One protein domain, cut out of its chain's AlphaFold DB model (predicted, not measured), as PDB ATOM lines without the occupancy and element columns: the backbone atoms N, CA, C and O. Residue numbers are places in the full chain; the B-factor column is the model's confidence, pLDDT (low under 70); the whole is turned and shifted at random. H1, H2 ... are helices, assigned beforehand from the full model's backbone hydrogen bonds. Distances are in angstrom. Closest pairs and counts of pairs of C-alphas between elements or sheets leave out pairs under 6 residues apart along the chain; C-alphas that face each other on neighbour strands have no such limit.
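AT A GLANCE: This is residues 18 to 49 and 63 to 213 of the 280 residues of an uncharacterized protein of Chlorobium ferrooxidans DSM 13031 (UniProt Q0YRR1). What is the main picture? Two long helices, H1 and H2, run side by side in opposite directions, with H9 along them as the third member of a bundle whose centres make a triangle, and H5 crosses H2 and H9 steeply. H4 packs beside H5 with H3 near the last residues of H2, while short H6 and H8 lie on the side of H5 away from H1. What is it made of, and how large is it? The printed part has 183 residues with nine named helices, H1 to H9 in chain order, and no named strand: the class is all helix. It is compact, with a radius of gyration of the C-alphas of 16.9 A, and its elongated outline spans 57 by 35 by 33 A.

IN THESE COORDINATES: Where do the helices begin and end? H1 is residues 18 to 44, 38.4 A long, from C-alpha 18 at (110.287, 138.392, 54.294); H2 is residues 63 to 95, 48.2 A. H3 is residues 101 to 106, H4 112 to 122, H5 130 to 145, 22.9 A, and H6 155 to 163. What follows? H7 is residues 165 to 171, H8 177 to 185, and H9 191 to 212, 31.8 A, ending at C-alpha 212 at (116.997, 144.418, 46.065).

HOW THE PARTS SIT: How does the bundle stand? H1 touches H2 at a shallow tilt of 1 degree, opposite ways, the closest C-alphas being Gly 44 and Cys 64, 4.1 A. With residues 19 to 23 alone H1 touches residues 202 to 209 of H9, closest at the C-alphas of Leu 19 and Asp 209, 6.9 A. With residues 75 to 89 alone H2 touches H9, closest at the C-alphas of Val 75 and Leu 191, 6.4 A. What is at the hub? H5 touches H2, H4, H6 and H9; it meets H9 at a steep tilt of 53 degrees, closest at the C-alphas of Val 134 and Thr 201, 5.7 A. H4 and H5 are a hairpin, closest at the C-alphas of Ala 113 and Ile 135, 5.2 A, as are H3 and H4, closest at those of Ala 106 and Lys 118, 5.2 A. Where are H6, H7 and H8? H6 touches H5, closest at the C-alphas of Pro 132 and Gln 157, 5.4 A. H7 and H8 only just touch, with 3 pairs of C-alphas within 8 A, the closest being Gln 165 and Ile 177, 6.0 A. What of the backbones? Every O i to N i+4 pair is within hydrogen-bond range in H2, H3 and H5 to H9, against 22 of 23 in H1 and 6 of 7 in H4.

THE WHOLE: How far does it reach? The two C-alphas farthest apart, those of Glu 49 and Ser 101, are 57.5 A apart. Is anything missing or long? Residues 50 to 62 are not printed, and C-alphas 49 and 63 are 9.7 A apart across this cut; of the links that are printed whole, none is long. Is confidence low anywhere? The mean pLDDT of the printed part is 94.7, and no printed residue is under 70.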
ATOM      1  N   GLY A  18     110.633 137.248  53.452       94.50
ATOM      2  CA  GLY A  18     110.287 138.392  54.294       94.50
ATOM      3  C   GLY A  18     109.050 139.141  53.796       94.50
ATOM      4  O   GLY A  18     108.174 139.480  54.594       94.50
ATOM      5  N   LEU A  19     108.930 139.371  52.481       95.94
ATOM      6  CA  LEU A  19     107.735 139.995  51.901       95.94
ATOM      7  C   LEU A  19     106.494 139.113  52.106       95.94
ATOM      8  O   LEU A  19     105.431 139.618  52.474       95.94
ATOM      9  N   THR A  20     106.630 137.800  51.926       94.19
ATOM     10  CA  THR A  20     105.541 136.833  52.128       94.19
ATOM     11  C   THR A  20     105.016 136.873  53.568       94.19
ATOM     12  O   THR A  20     103.804 136.962  53.800       94.19
ATOM     13  N   GLU A  21     105.913 136.853  54.555       95.19
ATOM     14  CA  GLU A  21     105.560 136.927  55.977       95.19
ATOM     15  C   GLU A  21     104.911 138.264  56.347       95.19
ATOM     16  O   GLU A  21     103.875 138.285  57.026       95.19
ATOM     17  N   PHE A  22     105.462 139.371  55.841       98.25
ATOM     18  CA  PHE A  22     104.887 140.704  55.996       98.25
ATOM     19  C   PHE A  22     103.443 140.747  55.480       98.25
ATOM     20  O   PHE A  22     102.524 141.087  56.228       98.25
ATOM     21  N   LEU A  23     103.209 140.330  54.231       97.81
ATOM     22  CA  LEU A  23     101.883 140.346  53.607       97.81
ATOM     23  C   LEU A  23     100.885 139.445  54.334       97.81
ATOM     24  O   LEU A  23      99.725 139.823  54.495       97.81
ATOM     25  N   LYS A  24     101.320 138.276  54.818       97.06
ATOM     26  CA  LYS A  24     100.475 137.375  55.614       97.06
ATOM     27  C   LYS A  24     100.048 138.023  56.931       97.06
ATOM     28  O   LYS A  24      98.896 137.882  57.346       97.06
ATOM     29  N   THR A  25     100.951 138.725  57.607       97.50
ATOM     30  CA  THR A  25     100.633 139.428  58.858       97.50
ATOM     31  C   THR A  25      99.720 140.624  58.614       97.50
ATOM     32  O   THR A  25      98.683 140.724  59.271       97.50
ATOM     33  N   VAL A  26     100.016 141.452  57.609       97.94
ATOM     34  CA  VAL A  26      99.156 142.577  57.211       97.94
ATOM     35  C   VAL A  26      97.767 142.089  56.795       97.94
ATOM     36  O   VAL A  26      96.764 142.617  57.268       97.94
ATOM     37  N   GLY A  27      97.685 141.043  55.968       97.69
ATOM     38  CA  GLY A  27      96.423 140.469  55.507       97.69
ATOM     39  C   GLY A  27      95.548 139.968  56.656       97.69
ATOM     40  O   GLY A  27      94.354 140.264  56.688       97.69
ATOM     41  N   ARG A  28      96.140 139.282  57.646       97.88
ATOM     42  CA  ARG A  28      95.431 138.871  58.870       97.88
ATOM     43  C   ARG A  28      94.938 140.073  59.674       97.88
ATOM     44  O   ARG A  28      93.773 140.089  60.057       97.88
ATOM     45  N   ALA A  29      95.786 141.076  59.904       97.69
ATOM     46  CA  ALA A  29      95.417 142.270  60.665       97.69
ATOM     47  C   ALA A  29      94.267 143.043  59.995       97.69
ATOM     48  O   ALA A  29      93.280 143.374  60.650       97.69
ATOM     49  N   VAL A  30      94.352 143.261  58.679       96.94
ATOM     50  CA  VAL A  30      93.311 143.937  57.890       96.94
ATOM     51  C   VAL A  30      92.015 143.130  57.874       96.94
ATOM     52  O   VAL A  30      90.943 143.700  58.069       96.94
ATOM     53  N   HIS A  31      92.088 141.810  57.679       97.56
ATOM     54  CA  HIS A  31      90.901 140.961  57.708       97.56
ATOM     55  C   HIS A  31      90.211 141.012  59.077       97.56
ATOM     56  O   HIS A  31      89.012 141.269  59.137       97.56
ATOM     57  N   SER A  32      90.961 140.862  60.173       97.81
ATOM     58  CA  SER A  32      90.424 140.977  61.534       97.81
ATOM     59  C   SER A  32      89.801 142.349  61.792       97.81
ATOM     60  O   SER A  32      88.670 142.420  62.266       97.81
ATOM     61  N   MET A  33      90.492 143.435  61.428       97.25
ATOM     62  CA  MET A  33      89.968 144.800  61.542       97.25
ATOM     63  C   MET A  33      88.638 144.946  60.794       97.25
ATOM     64  O   MET A  33      87.667 145.440  61.365       97.25
ATOM     65  N   ASN A  34      88.569 144.488  59.542       96.06
ATOM     66  CA  ASN A  34      87.365 144.577  58.718       96.06
ATOM     67  C   ASN A  34      86.214 143.752  59.300       96.06
ATOM     68  O   ASN A  34      85.105 144.268  59.434       96.06
ATOM     69  N   THR A  35      86.473 142.507  59.701       97.38
ATOM     70  CA  THR A  35      85.481 141.623  60.329       97.38
ATOM     71  C   THR A  35      84.921 142.245  61.608       97.38
ATOM     72  O   THR A  35      83.702 142.307  61.780       97.38
ATOM     73  N   ILE A  36      85.787 142.799  62.467       96.94
ATOM     74  CA  ILE A  36      85.370 143.533  63.668       96.94
ATOM     75  C   ILE A  36      84.511 144.744  63.278       96.94
ATOM     76  O   ILE A  36      83.427 144.927  63.825       96.94
ATOM     77  N   CYS A  37      84.941 145.554  62.306       95.38
ATOM     78  CA  CYS A  37      84.193 146.736  61.868       95.38
ATOM     79  C   CYS A  37      82.792 146.392  61.337       95.38
ATOM     80  O   CYS A  37      81.843 147.129  61.625       95.38
ATOM     81  N   VAL A  38      82.656 145.286  60.598       94.69
ATOM     82  CA  VAL A  38      81.371 144.774  60.094       94.69
ATOM     83  C   VAL A  38      80.467 144.347  61.251       94.69
ATOM     84  O   VAL A  38      79.322 144.794  61.318       94.69
ATOM     85  N   GLY A  39      80.973 143.556  62.201       94.31
ATOM     86  CA  GLY A  39      80.202 143.159  63.386       94.31
ATOM     87  C   GLY A  39      79.754 144.366  64.216       94.31
ATOM     88  O   GLY A  39      78.577 144.509  64.555       94.31
ATOM     89  N   LEU A  40      80.670 145.308  64.452       95.06
ATOM     90  CA  LEU A  40      80.392 146.537  65.192       95.06
ATOM     91  C   LEU A  40      79.382 147.444  64.484       95.06
ATOM     92  O   LEU A  40      78.666 148.185  65.159       95.06
ATOM     93  N   HIS A  41      79.278 147.411  63.154       94.06
ATOM     94  CA  HIS A  41      78.228 148.148  62.452       94.06
ATOM     95  C   HIS A  41      76.826 147.669  62.867       94.06
ATOM     96  O   HIS A  41      75.941 148.492  63.107       94.06
ATOM     97  N   GLY A  42      76.626 146.360  63.032       93.31
ATOM     98  CA  GLY A  42      75.353 145.826  63.518       93.31
ATOM     99  C   GLY A  42      75.067 146.171  64.983       93.31
ATOM    100  O   GLY A  42      73.943 146.544  65.307       93.31
ATOM    101  N   VAL A  43      76.096 146.182  65.842       93.06
ATOM    102  CA  VAL A  43      75.973 146.692  67.223       93.06
ATOM    103  C   VAL A  43      75.540 148.159  67.219       93.06
ATOM    104  O   VAL A  43      74.563 148.523  67.862       93.06
ATOM    105  N   GLY A  44      76.220 149.009  66.445       93.50
ATOM    106  CA  GLY A  44      75.931 150.446  66.394       93.50
ATOM    107  C   GLY A  44      74.558 150.795  65.813       93.50
ATOM    108  O   GLY A  44      74.051 151.879  66.082       93.50
ATOM    109  N   THR A  45      73.952 149.889  65.041       93.56
ATOM    110  CA  THR A  45      72.585 150.030  64.508       93.56
ATOM    111  C   THR A  45      71.518 149.400  65.408       93.56
ATOM    112  O   THR A  45      70.341 149.451  65.061       93.56
ATOM    113  N   GLY A  46      71.904 148.811  66.546       88.00
ATOM    114  CA  GLY A  46      70.989 148.145  67.477       88.00
ATOM    115  C   GLY A  46      70.435 146.812  66.967       88.00
ATOM    116  O   GLY A  46      69.476 146.303  67.530       88.00
ATOM    117  N   LYS A  47      71.008 146.244  65.897       89.31
ATOM    118  CA  LYS A  47      70.535 144.983  65.298       89.31
ATOM    119  C   LYS A  47      71.024 143.736  66.027       89.31
ATOM    120  O   LYS A  47      70.480 142.661  65.799       89.31
ATOM    121  N   TYR A  48      72.080 143.863  66.827       87.19
ATOM    122  CA  TYR A  48      72.694 142.744  67.530       87.19
ATOM    123  C   TYR A  48      72.603 142.938  69.034       87.19
ATOM    124  O   TYR A  48      73.023 143.968  69.565       87.19
ATOM    125  N   GLU A  49      72.102 141.904  69.694       84.94
ATOM    126  CA  GLU A  49      72.116 141.747  71.141       84.94
ATOM    127  C   GLU A  49      73.183 140.728  71.538       84.94
ATOM    128  O   GLU A  49      73.724 139.998  70.700       84.94
ATOM    129  N   PRO A  63      74.738 151.811  72.202       92.62
ATOM    130  CA  PRO A  63      75.342 150.919  71.216       92.62
ATOM    131  C   PRO A  63      76.156 151.661  70.151       92.62
ATOM    132  O   PRO A  63      77.179 151.155  69.683       92.62
ATOM    133  N   CYS A  64      75.742 152.880  69.788       94.12
ATOM    134  CA  CYS A  64      76.414 153.693  68.780       94.12
ATOM    135  C   CYS A  64      77.782 154.167  69.283       94.12
ATOM    136  O   CYS A  64      78.794 153.969  68.600       94.12
ATOM    137  N   ALA A  65      77.843 154.728  70.494       93.56
ATOM    138  CA  ALA A  65      79.102 155.139  71.107       93.56
ATOM    139  C   ALA A  65      80.028 153.942  71.363       93.56
ATOM    140  O   ALA A  65      81.200 153.990  70.989       93.56
ATOM    141  N   SER A  66      79.506 152.840  71.916       93.81
ATOM    142  CA  SER A  66      80.295 151.617  72.134       93.81
ATOM    143  C   SER A  66      80.889 151.070  70.834       93.81
ATOM    144  O   SER A  66      82.072 150.740  70.790       93.81
ATOM    145  N   SER A  67      80.098 151.032  69.755       94.62
ATOM    146  CA  SER A  67      80.564 150.601  68.435       94.62
ATOM    147  C   SER A  67      81.671 151.499  67.883       94.62
ATOM    148  O   SER A  67      82.684 150.998  67.394       94.62
ATOM    149  N   ARG A  68      81.522 152.827  67.985       93.94
ATOM    150  CA  ARG A  68      82.536 153.787  67.516       93.94
ATOM    151  C   ARG A  68      83.860 153.629  68.262       93.94
ATOM    152  O   ARG A  68      84.897 153.540  67.611       93.94
ATOM    153  N   THR A  69      83.825 153.532  69.589       93.88
ATOM    154  CA  THR A  69      85.034 153.344  70.407       93.88
ATOM    155  C   THR A  69      85.709 152.005  70.113       93.88
ATOM    156  O   THR A  69      86.918 151.956  69.902       93.88
ATOM    157  N   ALA A  70      84.942 150.916  70.021       95.38
ATOM    158  CA  ALA A  70      85.496 149.605  69.683       95.38
ATOM    159  C   ALA A  70      86.081 149.571  68.258       95.38
ATOM    160  O   ALA A  70      87.100 148.926  68.015       95.38
ATOM    161  N   ARG A  71      85.475 150.304  67.314       96.06
ATOM    162  CA  ARG A  71      86.002 150.443  65.952       96.06
ATOM    163  C   ARG A  71      87.339 151.173  65.961       96.06
ATOM    164  O   ARG A  71      88.261 150.726  65.289       96.06
ATOM    165  N   GLN A  72      87.440 152.257  66.727       95.06
ATOM    166  CA  GLN A  72      88.685 153.002  66.896       95.06
ATOM    167  C   GLN A  72      89.805 152.084  67.398       95.06
ATOM    168  O   GLN A  72      90.860 152.000  66.774       95.06
ATOM    169  N   PHE A  73      89.528 151.306  68.447       95.75
ATOM    170  CA  PHE A  73      90.468 150.326  68.991       95.75
ATOM    171  C   PHE A  73      90.919 149.288  67.950       95.75
ATOM    172  O   PHE A  73      92.101 148.956  67.874       95.75
ATOM    173  N   ALA A  74      89.999 148.786  67.119       97.31
ATOM    174  CA  ALA A  74      90.327 147.822  66.070       97.31
ATOM    175  C   ALA A  74      91.265 148.416  65.003       97.31
ATOM    176  O   ALA A  74      92.209 147.750  64.577       97.31
ATOM    177  N   VAL A  75      91.029 149.668  64.597       97.00
ATOM    178  CA  VAL A  75      91.880 150.384  63.633       97.00
ATOM    179  C   VAL A  75      93.271 150.648  64.213       97.00
ATOM    180  O   VAL A  75      94.277 150.388  63.557       97.00
ATOM    181  N   GLU A  76      93.343 151.116  65.458       96.31
ATOM    182  CA  GLU A  76      94.611 151.365  66.151       96.31
ATOM    183  C   GLU A  76      95.423 150.079  66.332       96.31
ATOM    184  O   GLU A  76      96.618 150.053  66.036       96.31
ATOM    185  N   SER A  77      94.762 148.989  66.729       96.75
ATOM    186  CA  SER A  77      95.388 147.671  66.855       96.75
ATOM    187  C   SER A  77      95.969 147.196  65.524       96.75
ATOM    188  O   SER A  77      97.090 146.691  65.484       96.75
ATOM    189  N   ALA A  78      95.245 147.394  64.418       97.19
ATOM    190  CA  ALA A  78      95.733 147.028  63.094       97.19
ATOM    191  C   ALA A  78      97.014 147.788  62.723       97.19
ATOM    192  O   ALA A  78      97.959 147.163  62.244       97.19
ATOM    193  N   LEU A  79      97.096 149.098  62.992       96.88
ATOM    194  CA  LEU A  79      98.331 149.854  62.754       96.88
ATOM    195  C   LEU A  79      99.514 149.315  63.562       96.88
ATOM    196  O   LEU A  79     100.615 149.233  63.024       96.88
ATOM    197  N   VAL A  80      99.296 148.947  64.829       97.12
ATOM    198  CA  VAL A  80     100.351 148.378  65.682       97.12
ATOM    199  C   VAL A  80     100.901 147.092  65.062       97.12
ATOM    200  O   VAL A  80     102.113 146.961  64.912       97.12
ATOM    201  N   PHE A  81     100.030 146.175  64.629       97.81
ATOM    202  CA  PHE A  81     100.465 144.934  63.975       97.81
ATOM    203  C   PHE A  81     101.194 145.171  62.650       97.81
ATOM    204  O   PHE A  81     102.096 144.413  62.297       97.81
ATOM    205  N   ILE A  82     100.803 146.200  61.900       98.19
ATOM    206  CA  ILE A  82     101.379 146.490  60.583       98.19
ATOM    207  C   ILE A  82     102.742 147.162  60.716       98.19
ATOM    208  O   ILE A  82     103.648 146.855  59.944       98.19
ATOM    209  N   GLU A  83     102.916 148.025  61.715       97.56
ATOM    210  CA  GLU A  83     104.222 148.579  62.061       97.56
ATOM    211  C   GLU A  83     105.180 147.488  62.553       97.56
ATOM    212  O   GLU A  83     106.309 147.420  62.076       97.56
ATOM    213  N   GLU A  84     104.717 146.570  63.403       97.69
ATOM    214  CA  GLU A  84     105.535 145.435  63.846       97.69
ATOM    215  C   GLU A  84     105.946 144.542  62.662       97.69
ATOM    216  O   GLU A  84     107.117 144.186  62.520       97.69
ATOM    217  N   ALA A  85     105.017 144.242  61.748       98.38
ATOM    218  CA  ALA A  85     105.324 143.498  60.527       98.38
ATOM    219  C   ALA A  85     106.358 144.227  59.651       98.38
ATOM    220  O   ALA A  85     107.260 143.594  59.101       98.38
ATOM    221  N   LEU A  86     106.252 145.555  59.529       98.25
ATOM    222  CA  LEU A  86     107.238 146.373  58.825       98.25
ATOM    223  C   LEU A  86     108.619 146.249  59.481       98.25
ATOM    224  O   LEU A  86     109.599 146.032  58.775       98.25
ATOM    225  N   LEU A  87     108.723 146.355  60.808       96.25
ATOM    226  CA  LEU A  87     110.008 146.224  61.503       96.25
ATOM    227  C   LEU A  87     110.636 144.840  61.316       96.25
ATOM    228  O   LEU A  87     111.849 144.743  61.112       96.25
ATOM    229  N   GLN A  88     109.824 143.783  61.340       96.25
ATOM    230  CA  GLN A  88     110.275 142.420  61.058       96.25
ATOM    231  C   GLN A  88     110.795 142.289  59.624       96.25
ATOM    232  O   GLN A  88     111.895 141.775  59.423       96.25
ATOM    233  N   TYR A  89     110.078 142.845  58.644       97.12
ATOM    234  CA  TYR A  89     110.549 142.900  57.261       97.12
ATOM    235  C   TYR A  89     111.875 143.663  57.137       97.12
ATOM    236  O   TYR A  89     112.819 143.192  56.510       97.12
ATOM    237  N   LEU A  90     112.004 144.824  57.777       95.00
ATOM    238  CA  LEU A  90     113.247 145.588  57.727       95.00
ATOM    239  C   LEU A  90     114.416 144.829  58.385       95.00
ATOM    240  O   LEU A  90     115.547 144.890  57.900       95.00
ATOM    241  N   LYS A  91     114.160 144.061  59.454       93.75
ATOM    242  CA  LYS A  91     115.150 143.156  60.061       93.75
ATOM    243  C   LYS A  91     115.538 142.015  59.115       93.75
ATOM    244  O   LYS A  91     116.715 141.660  59.062       93.75
ATOM    245  N   TYR A  92     114.587 141.464  58.365       94.12
ATOM    246  CA  TYR A  92     114.866 140.503  57.297       94.12
ATOM    247  C   TYR A  92     115.824 141.111  56.261       94.12
ATOM    248  O   TYR A  92     116.906 140.569  56.041       94.12
ATOM    249  N   VAL A  93     115.510 142.302  55.738       93.00
ATOM    250  CA  VAL A  93     116.369 143.021  54.778       93.00
ATOM    251  C   VAL A  93     117.778 143.241  55.335       93.00
ATOM    252  O   VAL A  93     118.754 142.959  54.647       93.00
ATOM    253  N   LEU A  94     117.908 143.701  56.585       92.25
ATOM    254  CA  LEU A  94     119.206 143.945  57.228       92.25
ATOM    255  C   LEU A  94     120.115 142.706  57.213       92.25
ATOM    256  O   LEU A  94     121.322 142.824  56.987       92.25
ATOM    257  N   ASN A  95     119.541 141.528  57.452       91.38
ATOM    258  CA  ASN A  95     120.296 140.282  57.529       91.38
ATOM    259  C   ASN A  95     120.511 139.626  56.157       91.38
ATOM    260  O   ASN A  95     121.336 138.722  56.045       91.38
ATOM    261  N   HIS A  96     119.817 140.084  55.112       92.81
ATOM    262  CA  HIS A  96     119.881 139.472  53.792       92.81
ATOM    263  C   HIS A  96     121.258 139.690  53.113       92.81
ATOM    264  O   HIS A  96     121.808 140.800  53.155       92.81
ATOM    265  N   PRO A  97     121.833 138.676  52.430       91.12
ATOM    266  CA  PRO A  97     123.117 138.800  51.732       91.12
ATOM    267  C   PRO A  97     123.110 139.843  50.612       91.12
ATOM    268  O   PRO A  97     124.096 140.551  50.431       91.12
ATOM    269  N   ALA A  98     121.993 139.967  49.890       89.25
ATOM    270  CA  ALA A  98     121.829 140.949  48.814       89.25
ATOM    271  C   ALA A  98     121.708 142.411  49.293       89.25
ATOM    272  O   ALA A  98     121.773 143.319  48.471       89.25
ATOM    273  N   ALA A  99     121.530 142.668  50.597       90.81
ATOM    274  CA  ALA A  99     121.400 144.034  51.098       90.81
ATOM    275  C   ALA A  99     122.755 144.779  51.069       90.81
ATOM    276  O   ALA A  99     123.713 144.325  51.707       90.81
ATOM    277  N   PRO A 100     122.851 145.946  50.397       90.06
ATOM    278  CA  PRO A 100     124.071 146.751  50.348       90.06
ATOM    279  C   PRO A 100     124.517 147.260  51.724       90.06
ATOM    280  O   PRO A 100     123.696 147.558  52.594       90.06
ATOM    281  N   SER A 101     125.824 147.467  51.905       89.81
ATOM    282  CA  SER A 101     126.389 147.978  53.165       89.81
ATOM    283  C   SER A 101     125.814 149.335  53.586       89.81
ATOM    284  O   SER A 101     125.587 149.555  54.774       89.81
ATOM    285  N   SER A 102     125.525 150.232  52.635       88.62
ATOM    286  CA  SER A 102     124.914 151.540  52.923       88.62
ATOM    287  C   SER A 102     123.510 151.412  53.523       88.62
ATOM    288  O   SER A 102     123.143 152.160  54.428       88.62
ATOM    289  N   MET A 103     122.742 150.415  53.085       88.62
ATOM    290  CA  MET A 103     121.429 150.106  53.645       88.62
ATOM    291  C   MET A 103     121.530 149.444  55.013       88.62
ATOM    292  O   MET A 103     120.781 149.800  55.921       88.62
ATOM    293  N   LYS A 104     122.489 148.531  55.196       88.56
ATOM    294  CA  LYS A 104     122.756 147.943  56.515       88.56
ATOM    295  C   LYS A 104     123.127 149.017  57.536       88.56
ATOM    296  O   LYS A 104     122.657 148.937  58.665       88.56
ATOM    297  N   ALA A 105     123.891 150.033  57.129       88.81
ATOM    298  CA  ALA A 105     124.212 151.190  57.962       88.81
ATOM    299  C   ALA A 105     122.967 152.028  58.302       88.81
ATOM    300  O   ALA A 105     122.753 152.338  59.468       88.81
ATOM    301  N   ALA A 106     122.101 152.325  57.324       88.75
ATOM    302  CA  ALA A 106     120.824 153.011  57.568       88.75
ATOM    303  C   ALA A 106     119.922 152.262  58.569       88.75
ATOM    304  O   ALA A 106     119.178 152.867  59.333       88.75
ATOM    305  N   MET A 107     120.014 150.934  58.590       86.75
ATOM    306  CA  MET A 107     119.250 150.066  59.480       86.75
ATOM    307  C   MET A 107     119.805 149.974  60.916       86.75
ATOM    308  O   MET A 107     119.115 149.421  61.778       86.75
ATOM    309  N   GLN A 108     120.997 150.527  61.189       86.31
ATOM    310  CA  GLN A 108     121.589 150.612  62.537       86.31
ATOM    311  C   GLN A 108     121.035 151.764  63.384       86.31
ATOM    312  O   GLN A 108     121.357 151.851  64.566       86.31
ATOM    313  N   GLU A 109     120.214 152.651  62.814       90.81
ATOM    314  CA  GLU A 109     119.578 153.715  63.594       90.81
ATOM    315  C   GLU A 109     118.759 153.149  64.753       90.81
ATOM    316  O   GLU A 109     118.146 152.090  64.645       90.81
ATOM    317  N   GLU A 110     118.688 153.872  65.864       89.00
ATOM    318  CA  GLU A 110     117.911 153.419  67.017       89.00
ATOM    319  C   GLU A 110     116.402 153.506  66.737       89.00
ATOM    320  O   GLU A 110     115.638 152.577  67.014       89.00
ATOM    321  N   LYS A 111     115.958 154.613  66.132       93.06
ATOM    322  CA  LYS A 111     114.536 154.891  65.910       93.06
ATOM    323  C   LYS A 111     114.057 154.316  64.584       93.06
ATOM    324  O   LYS A 111     114.639 154.563  63.532       93.06
ATOM    325  N   ALA A 112     112.911 153.640  64.622       94.19
ATOM    326  CA  ALA A 112     112.257 153.073  63.442       94.19
ATOM    327  C   ALA A 112     112.019 154.097  62.313       94.19
ATOM    328  O   ALA A 112     112.254 153.793  61.146       94.19
ATOM    329  N   ALA A 113     111.598 155.316  62.658       96.25
ATOM    330  CA  ALA A 113     111.383 156.387  61.686       96.25
ATOM    331  C   ALA A 113     112.680 156.780  60.958       96.25
ATOM    332  O   ALA A 113     112.672 156.933  59.738       96.25
ATOM    333  N   ASP A 114     113.795 156.864  61.689       95.12
ATOM    334  CA  ASP A 114     115.100 157.226  61.131       95.12
ATOM    335  C   ASP A 114     115.641 156.107  60.229       95.12
ATOM    336  O   ASP A 114     116.216 156.395  59.179       95.12
ATOM    337  N   LYS A 115     115.377 154.833  60.570       94.75
ATOM    338  CA  LYS A 115     115.675 153.688  59.689       94.75
ATOM    339  C   LYS A 115     114.983 153.840  58.340       94.75
ATOM    340  O   LYS A 115     115.640 153.736  57.310       94.75
ATOM    341  N   VAL A 116     113.674 154.107  58.337       96.44
ATOM    342  CA  VAL A 116     112.891 154.277  57.100       96.44
ATOM    343  C   VAL A 116     113.363 155.497  56.313       96.44
ATOM    344  O   VAL A 116     113.562 155.394  55.105       96.44
ATOM    345  N   ASP A 117     113.594 156.627  56.980       95.44
ATOM    346  CA  ASP A 117     114.063 157.855  56.335       95.44
ATOM    347  C   ASP A 117     115.426 157.646  55.659       95.44
ATOM    348  O   ASP A 117     115.576 157.908  54.463       95.44
ATOM    349  N   LYS A 118     116.410 157.092  56.377       93.75
ATOM    350  CA  LYS A 118     117.742 156.825  55.816       93.75
ATOM    351  C   LYS A 118     117.707 155.752  54.737       93.75
ATOM    352  O   LYS A 118     118.353 155.931  53.707       93.75
ATOM    353  N   LEU A 119     116.939 154.680  54.934       92.75
ATOM    354  CA  LEU A 119     116.753 153.625  53.939       92.75
ATOM    355  C   LEU A 119     116.179 154.191  52.639       92.75
ATOM    356  O   LEU A 119     116.721 153.924  51.571       92.75
ATOM    357  N   SER A 120     115.138 155.021  52.732       92.62
ATOM    358  CA  SER A 120     114.480 155.626  51.570       92.62
ATOM    359  C   SER A 120     115.401 156.515  50.735       92.62
ATOM    360  O   SER A 120     115.159 156.698  49.552       92.62
ATOM    361  N   LYS A 121     116.485 157.030  51.326       92.06
ATOM    362  CA  LYS A 121     117.514 157.811  50.623       92.06
ATOM    363  C   LYS A 121     118.534 156.937  49.886       92.06
ATOM    364  O   LYS A 121     119.257 157.453  49.041       92.06
ATOM    365  N   GLN A 122     118.624 155.647  50.216       90.62
ATOM    366  CA  GLN A 122     119.521 154.685  49.556       90.62
ATOM    367  C   GLN A 122     118.863 153.971  48.370       90.62
ATOM    368  O   GLN A 122     119.555 153.327  47.587       90.62
ATOM    369  N   ILE A 123     117.540 154.066  48.252       88.06
ATOM    370  CA  ILE A 123     116.748 153.398  47.221       88.06
ATOM    371  C   ILE A 123     115.975 154.440  46.422       88.06
ATOM    372  O   ILE A 123     115.447 155.404  46.972       88.06
ATOM    373  N   GLN A 124     115.879 154.247  45.112       89.31
ATOM    374  CA  GLN A 124     115.030 155.095  44.286       89.31
ATOM    375  C   GLN A 124     113.593 154.580  44.363       89.31
ATOM    376  O   GLN A 124     113.187 153.741  43.563       89.31
ATOM    377  N   LEU A 125     112.832 155.078  45.341       92.69
ATOM    378  CA  LEU A 125     111.411 154.755  45.456       92.69
ATOM    379  C   LEU A 125     110.647 155.209  44.211       92.69
ATOM    380  O   LEU A 125     110.873 156.311  43.703       92.69
ATOM    381  N   LYS A 126     109.668 154.408  43.780       94.81
ATOM    382  CA  LYS A 126     108.758 154.789  42.680       94.81
ATOM    383  C   LYS A 126     107.965 156.064  42.974       94.81
ATOM    384  O   LYS A 126     107.590 156.782  42.053       94.81
ATOM    385  N   GLU A 127     107.701 156.343  44.248       96.31
ATOM    386  CA  GLU A 127     106.960 157.522  44.685       96.31
ATOM    387  C   GLU A 127     107.591 158.151  45.926       96.31
ATOM    388  O   GLU A 127     107.757 157.507  46.965       96.31
ATOM    389  N   VAL A 128     107.878 159.449  45.842       95.94
ATOM    390  CA  VAL A 128     108.576 160.202  46.898       95.94
ATOM    391  C   VAL A 128     107.778 160.309  48.201       95.94
ATOM    392  O   VAL A 128     108.362 160.432  49.275       95.94
ATOM    393  N   TYR A 129     106.445 160.229  48.131       97.38
ATOM    394  CA  TYR A 129     105.568 160.335  49.298       97.38
ATOM    395  C   TYR A 129     105.417 159.018  50.078       97.38
ATOM    396  O   TYR A 129     104.861 159.027  51.176       97.38
ATOM    397  N   TRP A 130     105.904 157.881  49.561       98.19
ATOM    398  CA  TRP A 130     105.757 156.592  50.246       98.19
ATOM    399  C   TRP A 130     106.486 156.559  51.587       98.19
ATOM    400  O   TRP A 130     105.879 156.194  52.593       98.19
ATOM    401  N   ALA A 131     107.751 156.984  51.633       98.00
ATOM    402  CA  ALA A 131     108.513 156.994  52.879       98.00
ATOM    403  C   ALA A 131     107.898 157.921  53.949       98.00
ATOM    404  O   ALA A 131     107.672 157.438  55.057       98.00
ATOM    405  N   PRO A 132     107.519 159.185  53.659       98.38
ATOM    406  CA  PRO A 132     106.801 160.025  54.620       98.38
ATOM    407  C   PRO A 132     105.506 159.407  55.174       98.38
ATOM    408  O   PRO A 132     105.258 159.517  56.373       98.38
ATOM    409  N   ILE A 133     104.707 158.699  54.362       98.44
ATOM    410  CA  ILE A 133     103.513 157.982  54.856       98.44
ATOM    411  C   ILE A 133     103.884 156.807  55.773       98.44
ATOM    412  O   ILE A 133     103.236 156.582  56.794       98.44
ATOM    413  N   VAL A 134     104.936 156.053  55.449       98.62
ATOM    414  CA  VAL A 134     105.417 154.959  56.310       98.62
ATOM    415  C   VAL A 134     106.002 155.497  57.622       98.62
ATOM    416  O   VAL A 134     105.818 154.905  58.683       98.62
ATOM    417  N   ILE A 135     106.655 156.654  57.596       98.50
ATOM    418  CA  ILE A 135     107.117 157.331  58.811       98.50
ATOM    419  C   ILE A 135     105.918 157.832  59.631       98.50
ATOM    420  O   ILE A 135     105.911 157.700  60.858       98.50
ATOM    421  N   LEU A 136     104.866 158.324  58.966       98.44
ATOM    422  CA  LEU A 136     103.612 158.696  59.615       98.44
ATOM    423  C   LEU A 136     102.971 157.496  60.330       98.44
ATOM    424  O   LEU A 136     102.579 157.655  61.483       98.44
ATOM    425  N   LEU A 137     102.944 156.296  59.725       98.44
ATOM    426  CA  LEU A 137     102.520 155.046  60.387       98.44
ATOM    427  C   LEU A 137     103.259 154.834  61.715       98.44
ATOM    428  O   LEU A 137     102.627 154.638  62.754       98.44
ATOM    429  N   ILE A 138     104.593 154.901  61.685       98.12
ATOM    430  CA  ILE A 138     105.448 154.674  62.857       98.12
ATOM    431  C   ILE A 138     105.147 155.705  63.948       98.12
ATOM    432  O   ILE A 138     104.993 155.369  65.125       98.12
ATOM    433  N   HIS A 139     105.028 156.979  63.580       97.62
ATOM    434  CA  HIS A 139     104.703 158.029  64.539       97.62
ATOM    435  C   HIS A 139     103.289 157.894  65.104       97.62
ATOM    436  O   HIS A 139     103.097 158.123  66.302       97.62
ATOM    437  N   TRP A 140     102.318 157.480  64.290       96.81
ATOM    438  CA  TRP A 140     100.955 157.221  64.742       96.81
ATOM    439  C   TRP A 140     100.921 156.088  65.757       96.81
ATOM    440  O   TRP A 140     100.403 156.267  66.859       96.81
ATOM    441  N   ARG A 141     101.574 154.967  65.440       95.88
ATOM    442  CA  ARG A 141     101.748 153.834  66.352       95.88
ATOM    443  C   ARG A 141     102.402 154.266  67.662       95.88
ATOM    444  O   ARG A 141     101.920 153.906  68.732       95.88
ATOM    445  N   ASN A 142     103.445 155.093  67.611       95.56
ATOM    446  CA  ASN A 142     104.090 155.599  68.824       95.56
ATOM    447  C   ASN A 142     103.149 156.449  69.685       95.56
ATOM    448  O   ASN A 142     103.254 156.397  70.906       95.56
ATOM    449  N   ARG A 143     102.239 157.228  69.087       94.81
ATOM    450  CA  ARG A 143     101.229 158.001  69.835       94.81
ATOM    451  C   ARG A 143     100.111 157.126  70.411       94.81
ATOM    452  O   ARG A 143      99.602 157.462  71.477       94.81
ATOM    453  N   ILE A 144      99.765 156.026  69.739       93.56
ATOM    454  CA  ILE A 144      98.810 155.022  70.234       93.56
ATOM    455  C   ILE A 144      99.388 154.320  71.471       93.56
ATOM    456  O   ILE A 144      98.765 154.313  72.528       93.56
ATOM    457  N   VAL A 145     100.606 153.779  71.357       92.25
ATOM    458  CA  VAL A 145     101.232 152.955  72.407       92.25
ATOM    459  C   VAL A 145     101.785 153.798  73.562       92.25
ATOM    460  O   VAL A 145     101.715 153.388  74.719       92.25
ATOM    461  N   HIS A 146     102.324 154.986  73.281       90.94
ATOM    462  CA  HIS A 146     102.925 155.855  74.291       90.94
ATOM    463  C   HIS A 146     102.152 157.171  74.391       90.94
ATOM    464  O   HIS A 146     102.368 158.103  73.614       90.94
ATOM    465  N   HIS A 147     101.286 157.292  75.400       81.00
ATOM    466  CA  HIS A 147     100.424 158.468  75.575       81.00
ATOM    467  C   HIS A 147     101.183 159.801  75.710       81.00
ATOM    468  O   HIS A 147     100.652 160.848  75.331       81.00
ATOM    469  N   SER A 148     102.431 159.788  76.188       86.19
ATOM    470  CA  SER A 148     103.302 160.970  76.291       86.19
ATOM    471  C   SER A 148     104.071 161.295  75.003       86.19
ATOM    472  O   SER A 148     104.770 162.308  74.945       86.19
ATOM    473  N   SER A 149     103.952 160.465  73.962       89.38
ATOM    474  CA  SER A 149     104.683 160.644  72.711       89.38
ATOM    475  C   SER A 149     104.319 161.959  72.028       89.38
ATOM    476  O   SER A 149     103.149 162.278  71.794       89.38
ATOM    477  N   LYS A 150     105.369 162.697  71.661       90.00
ATOM    478  CA  LYS A 150     105.326 163.902  70.824       90.00
ATOM    479  C   LYS A 150     105.851 163.627  69.409       90.00
ATOM    480  O   LYS A 150     106.236 164.561  68.714       90.00
ATOM    481  N   ALA A 151     105.909 162.353  69.004       91.88
ATOM    482  CA  ALA A 151     106.388 161.944  67.685       91.88
ATOM    483  C   ALA A 151     105.642 162.713  66.594       91.88
ATOM    484  O   ALA A 151     104.418 162.779  66.638       91.88
ATOM    485  N   LYS A 152     106.349 163.311  65.644       95.12
ATOM    486  CA  LYS A 152     105.770 164.102  64.558       95.12
ATOM    487  C   LYS A 152     106.644 163.962  63.324       95.12
ATOM    488  O   LYS A 152     107.830 163.672  63.462       95.12
ATOM    489  N   LEU A 153     106.052 164.192  62.160       96.62
ATOM    490  CA  LEU A 153     106.815 164.339  60.933       96.62
ATOM    491  C   LEU A 153     107.719 165.578  61.028       96.62
ATOM    492  O   LEU A 153     107.459 166.513  61.790       96.62
ATOM    493  N   SER A 154     108.810 165.558  60.271       96.38
ATOM    494  CA  SER A 154     109.589 166.768  60.007       96.38
ATOM    495  C   SER A 154     108.871 167.659  58.995       96.38
ATOM    496  O   SER A 154     108.138 167.162  58.140       96.38
ATOM    497  N   ASP A 155     109.165 168.958  59.022       96.69
ATOM    498  CA  ASP A 155     108.565 169.941  58.112       96.69
ATOM    499  C   ASP A 155     108.770 169.560  56.634       96.69
ATOM    500  O   ASP A 155     107.880 169.731  55.805       96.69
ATOM    501  N   ASN A 156     109.924 168.972  56.296       96.81
ATOM    502  CA  ASN A 156     110.195 168.485  54.944       96.81
ATOM    503  C   ASN A 156     109.324 167.274  54.566       96.81
ATOM    504  O   ASN A 156     108.854 167.186  53.437       96.81
ATOM    505  N   GLN A 157     109.099 166.339  55.493       97.75
ATOM    506  CA  GLN A 157     108.230 165.184  55.245       97.75
ATOM    507  C   GLN A 157     106.771 165.619  55.081       97.75
ATOM    508  O   GLN A 157     106.113 165.156  54.153       97.75
ATOM    509  N   GLU A 158     106.281 166.534  55.924       97.69
ATOM    510  CA  GLU A 158     104.940 167.116  55.771       97.69
ATOM    511  C   GLU A 158     104.806 167.847  54.436       97.69
ATOM    512  O   GLU A 158     103.848 167.617  53.700       97.69
ATOM    513  N   LYS A 159     105.812 168.650  54.072       97.94
ATOM    514  CA  LYS A 159     105.852 169.333  52.781       97.94
ATOM    515  C   LYS A 159     105.766 168.360  51.606       97.94
ATOM    516  O   LYS A 159     104.956 168.580  50.718       97.94
ATOM    517  N   ILE A 160     106.529 167.262  51.612       98.06
ATOM    518  CA  ILE A 160     106.452 166.243  50.551       98.06
ATOM    519  C   ILE A 160     105.028 165.688  50.422       98.06
ATOM    520  O   ILE A 160     104.553 165.490  49.305       98.06
ATOM    521  N   LEU A 161     104.344 165.432  51.541       98.19
ATOM    522  CA  LEU A 161     102.972 164.924  51.521       98.19
ATOM    523  C   LEU A 161     101.994 165.941  50.918       98.19
ATOM    524  O   LEU A 161     101.177 165.565  50.079       98.19
ATOM    525  N   ILE A 162     102.101 167.211  51.312       98.06
ATOM    526  CA  ILE A 162     101.250 168.295  50.804       98.06
ATOM    527  C   ILE A 162     101.519 168.564  49.321       98.06
ATOM    528  O   ILE A 162     100.585 168.564  48.525       98.06
ATOM    529  N   ASP A 163     102.785 168.685  48.920       98.19
ATOM    530  CA  ASP A 163     103.183 168.939  47.528       98.19
ATOM    531  C   ASP A 163     102.728 167.808  46.576       98.19
ATOM    532  O   ASP A 163     102.605 168.015  45.369       98.19
ATOM    533  N   ASN A 164     102.451 166.608  47.103       97.69
ATOM    534  CA  ASN A 164     101.978 165.449  46.338       97.69
ATOM    535  C   ASN A 164     100.495 165.109  46.582       97.69
ATOM    536  O   ASN A 164     100.043 164.048  46.140       97.69
ATOM    537  N   GLN A 165      99.721 165.969  47.252       96.75
ATOM    538  CA  GLN A 165      98.346 165.674  47.677       96.75
ATOM    539  C   GLN A 165      97.442 165.217  46.525       96.75
ATOM    540  O   GLN A 165      96.761 164.205  46.666       96.75
ATOM    541  N   ASP A 166      97.475 165.877  45.365       96.38
ATOM    542  CA  ASP A 166      96.642 165.497  44.210       96.38
ATOM    543  C   ASP A 166      96.999 164.112  43.654       96.38
ATOM    544  O   ASP A 166      96.131 163.298  43.307       96.38
ATOM    545  N   LYS A 167      98.299 163.799  43.614       96.44
ATOM    546  CA  LYS A 167      98.794 162.488  43.186       96.44
ATOM    547  C   LYS A 167      98.422 161.404  44.195       96.44
ATOM    548  O   LYS A 167      98.088 160.285  43.813       96.44
ATOM    549  N   ILE A 168      98.460 161.719  45.484       96.31
ATOM    550  CA  ILE A 168      98.048 160.789  46.533       96.31
ATOM    551  C   ILE A 168      96.539 160.547  46.453       96.31
ATOM    552  O   ILE A 168      96.092 159.402  46.426       96.31
ATOM    553  N   ARG A 169      95.756 161.618  46.327       94.56
ATOM    554  CA  ARG A 169      94.298 161.593  46.224       94.56
ATOM    555  C   ARG A 169      93.822 160.729  45.055       94.56
ATOM    556  O   ARG A 169      92.952 159.878  45.236       94.56
ATOM    557  N   SER A 170      94.418 160.908  43.876       94.56
ATOM    558  CA  SER A 170      94.085 160.131  42.673       94.56
ATOM    559  C   SER A 170      94.455 158.648  42.785       94.56
ATOM    560  O   SER A 170      93.716 157.798  42.296       94.56
ATOM    561  N   ASN A 171      95.555 158.323  43.469       92.94
ATOM    562  CA  ASN A 171      96.046 156.948  43.576       92.94
ATOM    563  C   ASN A 171      95.488 156.165  44.777       92.94
ATOM    564  O   ASN A 171      95.539 154.933  44.771       92.94
ATOM    565  N   HIS A 172      94.968 156.847  45.805       92.44
ATOM    566  CA  HIS A 172      94.621 156.230  47.092       92.44
ATOM    567  C   HIS A 172      93.258 156.691  47.612       92.44
ATOM    568  O   HIS A 172      93.156 157.545  48.491       92.44
ATOM    569  N   ALA A 173      92.191 156.098  47.067       89.12
ATOM    570  CA  ALA A 173      90.815 156.213  47.568       89.12
ATOM    571  C   ALA A 173      90.343 157.654  47.861       89.12
ATOM    572  O   ALA A 173      89.553 157.882  48.784       89.12
ATOM    573  N   ASN A 174      90.813 158.632  47.075       92.06
ATOM    574  CA  ASN A 174      90.449 160.037  47.223       92.06
ATOM    575  C   ASN A 174      90.754 160.587  48.631       92.06
ATOM    576  O   ASN A 174      89.941 161.329  49.190       92.06
ATOM    577  N   ILE A 175      91.851 160.149  49.263       94.94
ATOM    578  CA  ILE A 175      92.262 160.646  50.583       94.94
ATOM    579  C   ILE A 175      92.657 162.125  50.527       94.94
ATOM    580  O   ILE A 175      93.233 162.583  49.540       94.94
ATOM    581  N   ASP A 176      92.329 162.856  51.590       96.50
ATOM    582  CA  ASP A 176      92.760 164.231  51.793       96.50
ATOM    583  C   ASP A 176      93.906 164.231  52.807       96.50
ATOM    584  O   ASP A 176      93.726 163.886  53.971       96.50
ATOM    585  N   ILE A 177      95.103 164.587  52.346       97.12
ATOM    586  CA  ILE A 177      96.304 164.552  53.179       97.12
ATOM    587  C   ILE A 177      96.285 165.620  54.266       97.12
ATOM    588  O   ILE A 177      96.776 165.368  55.365       97.12
ATOM    589  N   SER A 178      95.696 166.786  54.000       96.75
ATOM    590  CA  SER A 178      95.548 167.823  55.017       96.75
ATOM    591  C   SER A 178      94.647 167.331  56.152       96.75
ATOM    592  O   SER A 178      94.985 167.504  57.323       96.75
ATOM    593  N   GLU A 179      93.556 166.638  55.814       97.12
ATOM    594  CA  GLU A 179      92.666 166.007  56.796       97.12
ATOM    595  C   GLU A 179      93.386 164.894  57.578       97.12
ATOM    596  O   GLU A 179      93.347 164.876  58.808       97.12
ATOM    597  N   THR A 180      94.134 164.014  56.900       97.62
ATOM    598  CA  THR A 180      94.921 162.954  57.554       97.62
ATOM    599  C   THR A 180      95.951 163.512  58.547       97.62
ATOM    600  O   THR A 180      96.135 162.952  59.631       97.62
ATOM    601  N   LEU A 181      96.622 164.623  58.227       97.25
ATOM    602  CA  LEU A 181      97.580 165.268  59.136       97.25
ATOM    603  C   LEU A 181      96.890 165.960  60.327       97.25
ATOM    604  O   LEU A 181      97.424 165.949  61.445       97.25
ATOM    605  N   ALA A 182      95.687 166.508  60.129       97.12
ATOM    606  CA  ALA A 182      94.863 167.027  61.222       97.12
ATOM    607  C   ALA A 182      94.431 165.894  62.170       97.12
ATOM    608  O   ALA A 182      94.693 165.956  63.372       97.12
ATOM    609  N   HIS A 183      93.907 164.796  61.623       96.75
ATOM    610  CA  HIS A 183      93.574 163.571  62.354       96.75
ATOM    611  C   HIS A 183      94.754 163.022  63.169       96.75
ATOM    612  O   HIS A 183      94.594 162.624  64.328       96.75
ATOM    613  N   PHE A 184      95.963 163.045  62.604       96.50
ATOM    614  CA  PHE A 184      97.181 162.648  63.312       96.50
ATOM    615  C   PHE A 184      97.463 163.543  64.520       96.50
ATOM    616  O   PHE A 184      97.793 163.055  65.610       96.50
ATOM    617  N   SER A 185      97.327 164.855  64.335       93.00
ATOM    618  CA  SER A 185      97.521 165.866  65.377       93.00
ATOM    619  C   SER A 185      96.511 165.711  66.514       93.00
ATOM    620  O   SER A 185      96.892 165.774  67.682       93.00
ATOM    621  N   GLU A 186      95.266 165.389  66.175       93.31
ATOM    622  CA  GLU A 186      94.163 165.126  67.106       93.31
ATOM    623  C   GLU A 186      94.194 163.722  67.733       93.31
ATOM    624  O   GLU A 186      93.365 163.411  68.587       93.31
ATOM    625  N   ARG A 187      95.148 162.863  67.339       91.00
ATOM    626  CA  ARG A 187      95.253 161.452  67.765       91.00
ATOM    627  C   ARG A 187      94.000 160.629  67.449       91.00
ATOM    628  O   ARG A 187      93.634 159.731  68.201       91.00
ATOM    629  N   LYS A 188      93.360 160.909  66.318       92.00
ATOM    630  CA  LYS A 188      92.116 160.264  65.905       92.00
ATOM    631  C   LYS A 188      92.284 159.675  64.519       92.00
ATOM    632  O   LYS A 188      92.114 160.371  63.530       92.00
ATOM    633  N   ILE A 189      92.614 158.391  64.435       94.62
ATOM    634  CA  ILE A 189      92.731 157.734  63.131       94.62
ATOM    635  C   ILE A 189      91.376 157.273  62.603       94.62
ATOM    636  O   ILE A 189      90.628 156.615  63.320       94.62
ATOM    637  N   THR A 190      91.072 157.561  61.337       93.88
ATOM    638  CA  THR A 190      89.898 156.991  60.666       93.88
ATOM    639  C   THR A 190      90.238 155.701  59.919       93.88
ATOM    640  O   THR A 190      91.391 155.415  59.595       93.88
ATOM    641  N   LEU A 191      89.214 154.921  59.563       92.75
ATOM    642  CA  LEU A 191      89.398 153.728  58.730       92.75
ATOM    643  C   LEU A 191      90.013 154.064  57.357       92.75
ATOM    644  O   LEU A 191      90.779 153.264  56.819       92.75
ATOM    645  N   LYS A 192      89.691 155.239  56.797       94.31
ATOM    646  CA  LYS A 192      90.218 155.702  55.505       94.31
ATOM    647  C   LYS A 192      91.706 156.039  55.602       94.31
ATOM    648  O   LYS A 192      92.470 155.604  54.738       94.31
ATOM    649  N   ASP A 193      92.108 156.734  56.668       96.62
ATOM    650  CA  ASP A 193      93.517 157.022  56.964       96.62
ATOM    651  C   ASP A 193      94.303 155.718  57.099       96.62
ATOM    652  O   ASP A 193      95.259 155.487  56.360       96.62
ATOM    653  N   ALA A 194      93.843 154.818  57.974       96.38
ATOM    654  CA  ALA A 194      94.507 153.546  58.221       96.38
ATOM    655  C   ALA A 194      94.635 152.711  56.946       96.38
ATOM    656  O   ALA A 194      95.734 152.307  56.586       96.38
ATOM    657  N   SER A 195      93.540 152.499  56.215       95.31
ATOM    658  CA  SER A 195      93.558 151.677  54.997       95.31
ATOM    659  C   SER A 195      94.516 152.232  53.939       95.31
ATOM    660  O   SER A 195      95.199 151.464  53.262       95.31
ATOM    661  N   THR A 196      94.610 153.559  53.825       97.06
ATOM    662  CA  THR A 196      95.521 154.219  52.881       97.06
ATOM    663  C   THR A 196      96.977 154.092  53.313       97.06
ATOM    664  O   THR A 196      97.818 153.701  52.503       97.06
ATOM    665  N   ILE A 197      97.270 154.353  54.591       98.19
ATOM    666  CA  ILE A 197      98.606 154.174  55.165       98.19
ATOM    667  C   ILE A 197      99.076 152.734  54.934       98.19
ATOM    668  O   ILE A 197     100.150 152.526  54.378       98.19
ATOM    669  N   ILE A 198      98.235 151.746  55.253       98.06
ATOM    670  CA  ILE A 198      98.527 150.318  55.080       98.06
ATOM    671  C   ILE A 198      98.816 149.981  53.615       98.06
ATOM    672  O   ILE A 198      99.810 149.318  53.313       98.06
ATOM    673  N   ALA A 199      97.973 150.449  52.689       97.81
ATOM    674  CA  ALA A 199      98.161 150.206  51.263       97.81
ATOM    675  C   ALA A 199      99.488 150.789  50.751       97.81
ATOM    676  O   ALA A 199     100.186 150.143  49.967       97.81
ATOM    677  N   ILE A 200      99.860 151.986  51.208       98.19
ATOM    678  CA  ILE A 200     101.130 152.622  50.851       98.19
ATOM    679  C   ILE A 200     102.313 151.886  51.490       98.19
ATOM    680  O   ILE A 200     103.304 151.651  50.802       98.19
ATOM    681  N   THR A 201     102.208 151.431  52.742       98.62
ATOM    682  CA  THR A 201     103.248 150.610  53.385       98.62
ATOM    683  C   THR A 201     103.491 149.307  52.626       98.62
ATOM    684  O   THR A 201     104.643 148.942  52.408       98.62
ATOM    685  N   ILE A 202     102.436 148.636  52.149       98.38
ATOM    686  CA  ILE A 202     102.583 147.443  51.301       98.38
ATOM    687  C   ILE A 202     103.356 147.774  50.020       98.38
ATOM    688  O   ILE A 202     104.258 147.028  49.641       98.38
ATOM    689  N   ARG A 203     103.021 148.883  49.350       97.38
ATOM    690  CA  ARG A 203     103.712 149.311  48.122       97.38
ATOM    691  C   ARG A 203     105.181 149.628  48.384       97.38
ATOM    692  O   ARG A 203     106.026 149.156  47.636       97.38
ATOM    693  N   PHE A 204     105.474 150.343  49.466       97.81
ATOM    694  CA  PHE A 204     106.834 150.649  49.904       97.81
ATOM    695  C   PHE A 204     107.667 149.382  50.149       97.81
ATOM    696  O   PHE A 204     108.768 149.255  49.621       97.81
ATOM    697  N   VAL A 205     107.128 148.418  50.902       97.62
ATOM    698  CA  VAL A 205     107.813 147.151  51.204       97.62
ATOM    699  C   VAL A 205     108.063 146.334  49.932       97.62
ATOM    700  O   VAL A 205     109.175 145.849  49.733       97.62
ATOM    701  N   ARG A 206     107.073 146.245  49.033       96.75
ATOM    702  CA  ARG A 206     107.228 145.582  47.726       96.75
ATOM    703  C   ARG A 206     108.303 146.234  46.859       96.75
ATOM    704  O   ARG A 206     109.024 145.522  46.175       96.75
ATOM    705  N   ASP A 207     108.413 147.559  46.892       95.38
ATOM    706  CA  ASP A 207     109.415 148.289  46.111       95.38
ATOM    707  C   ASP A 207     110.837 147.996  46.586       95.38
ATOM    708  O   ASP A 207     111.730 147.786  45.771       95.38
ATOM    709  N   ILE A 208     111.036 147.901  47.906       94.44
ATOM    710  CA  ILE A 208     112.310 147.457  48.485       94.44
ATOM    711  C   ILE A 208     112.627 146.026  48.043       94.44
ATOM    712  O   ILE A 208     113.756 145.748  47.639       94.44
ATOM    713  N   ASP A 209     111.645 145.125  48.137       93.94
ATOM    714  CA  ASP A 209     111.816 143.703  47.816       93.94
ATOM    715  C   ASP A 209     112.243 143.504  46.356       93.94
ATOM    716  O   ASP A 209     113.189 142.769  46.063       93.94
ATOM    717  N   GLU A 210     111.575 144.228  45.455       91.56
ATOM    718  CA  GLU A 210     111.845 144.232  44.021       91.56
ATOM    719  C   GLU A 210     113.205 144.862  43.701       91.56
ATOM    720  O   GLU A 210     113.997 144.256  42.980       91.56
ATOM    721  N   PHE A 211     113.503 146.041  44.260       91.12
ATOM    722  CA  PHE A 211     114.757 146.762  44.016       91.12
ATOM    723  C   PHE A 211     115.984 145.935  44.410       91.12
ATOM    724  O   PHE A 211     116.977 145.899  43.687       91.12
ATOM    725  N   LEU A 212     115.909 145.249  45.551       90.00
ATOM    726  CA  LEU A 212     116.997 144.418  46.065       90.00
ATOM    727  C   LEU A 212     116.995 142.994  45.518       90.00
ATOM    728  O   LEU A 212     117.935 142.244  45.783       90.00
ATOM    729  N   GLN A 213     115.936 142.617  44.801       89.31
ATOM    730  CA  GLN A 213     115.762 141.289  44.232       89.31
ATOM    731  C   GLN A 213     115.975 140.188  45.291       89.31
ATOM    732  O   GLN A 213     116.693 139.206  45.075       89.31
TER     733      GLN A 213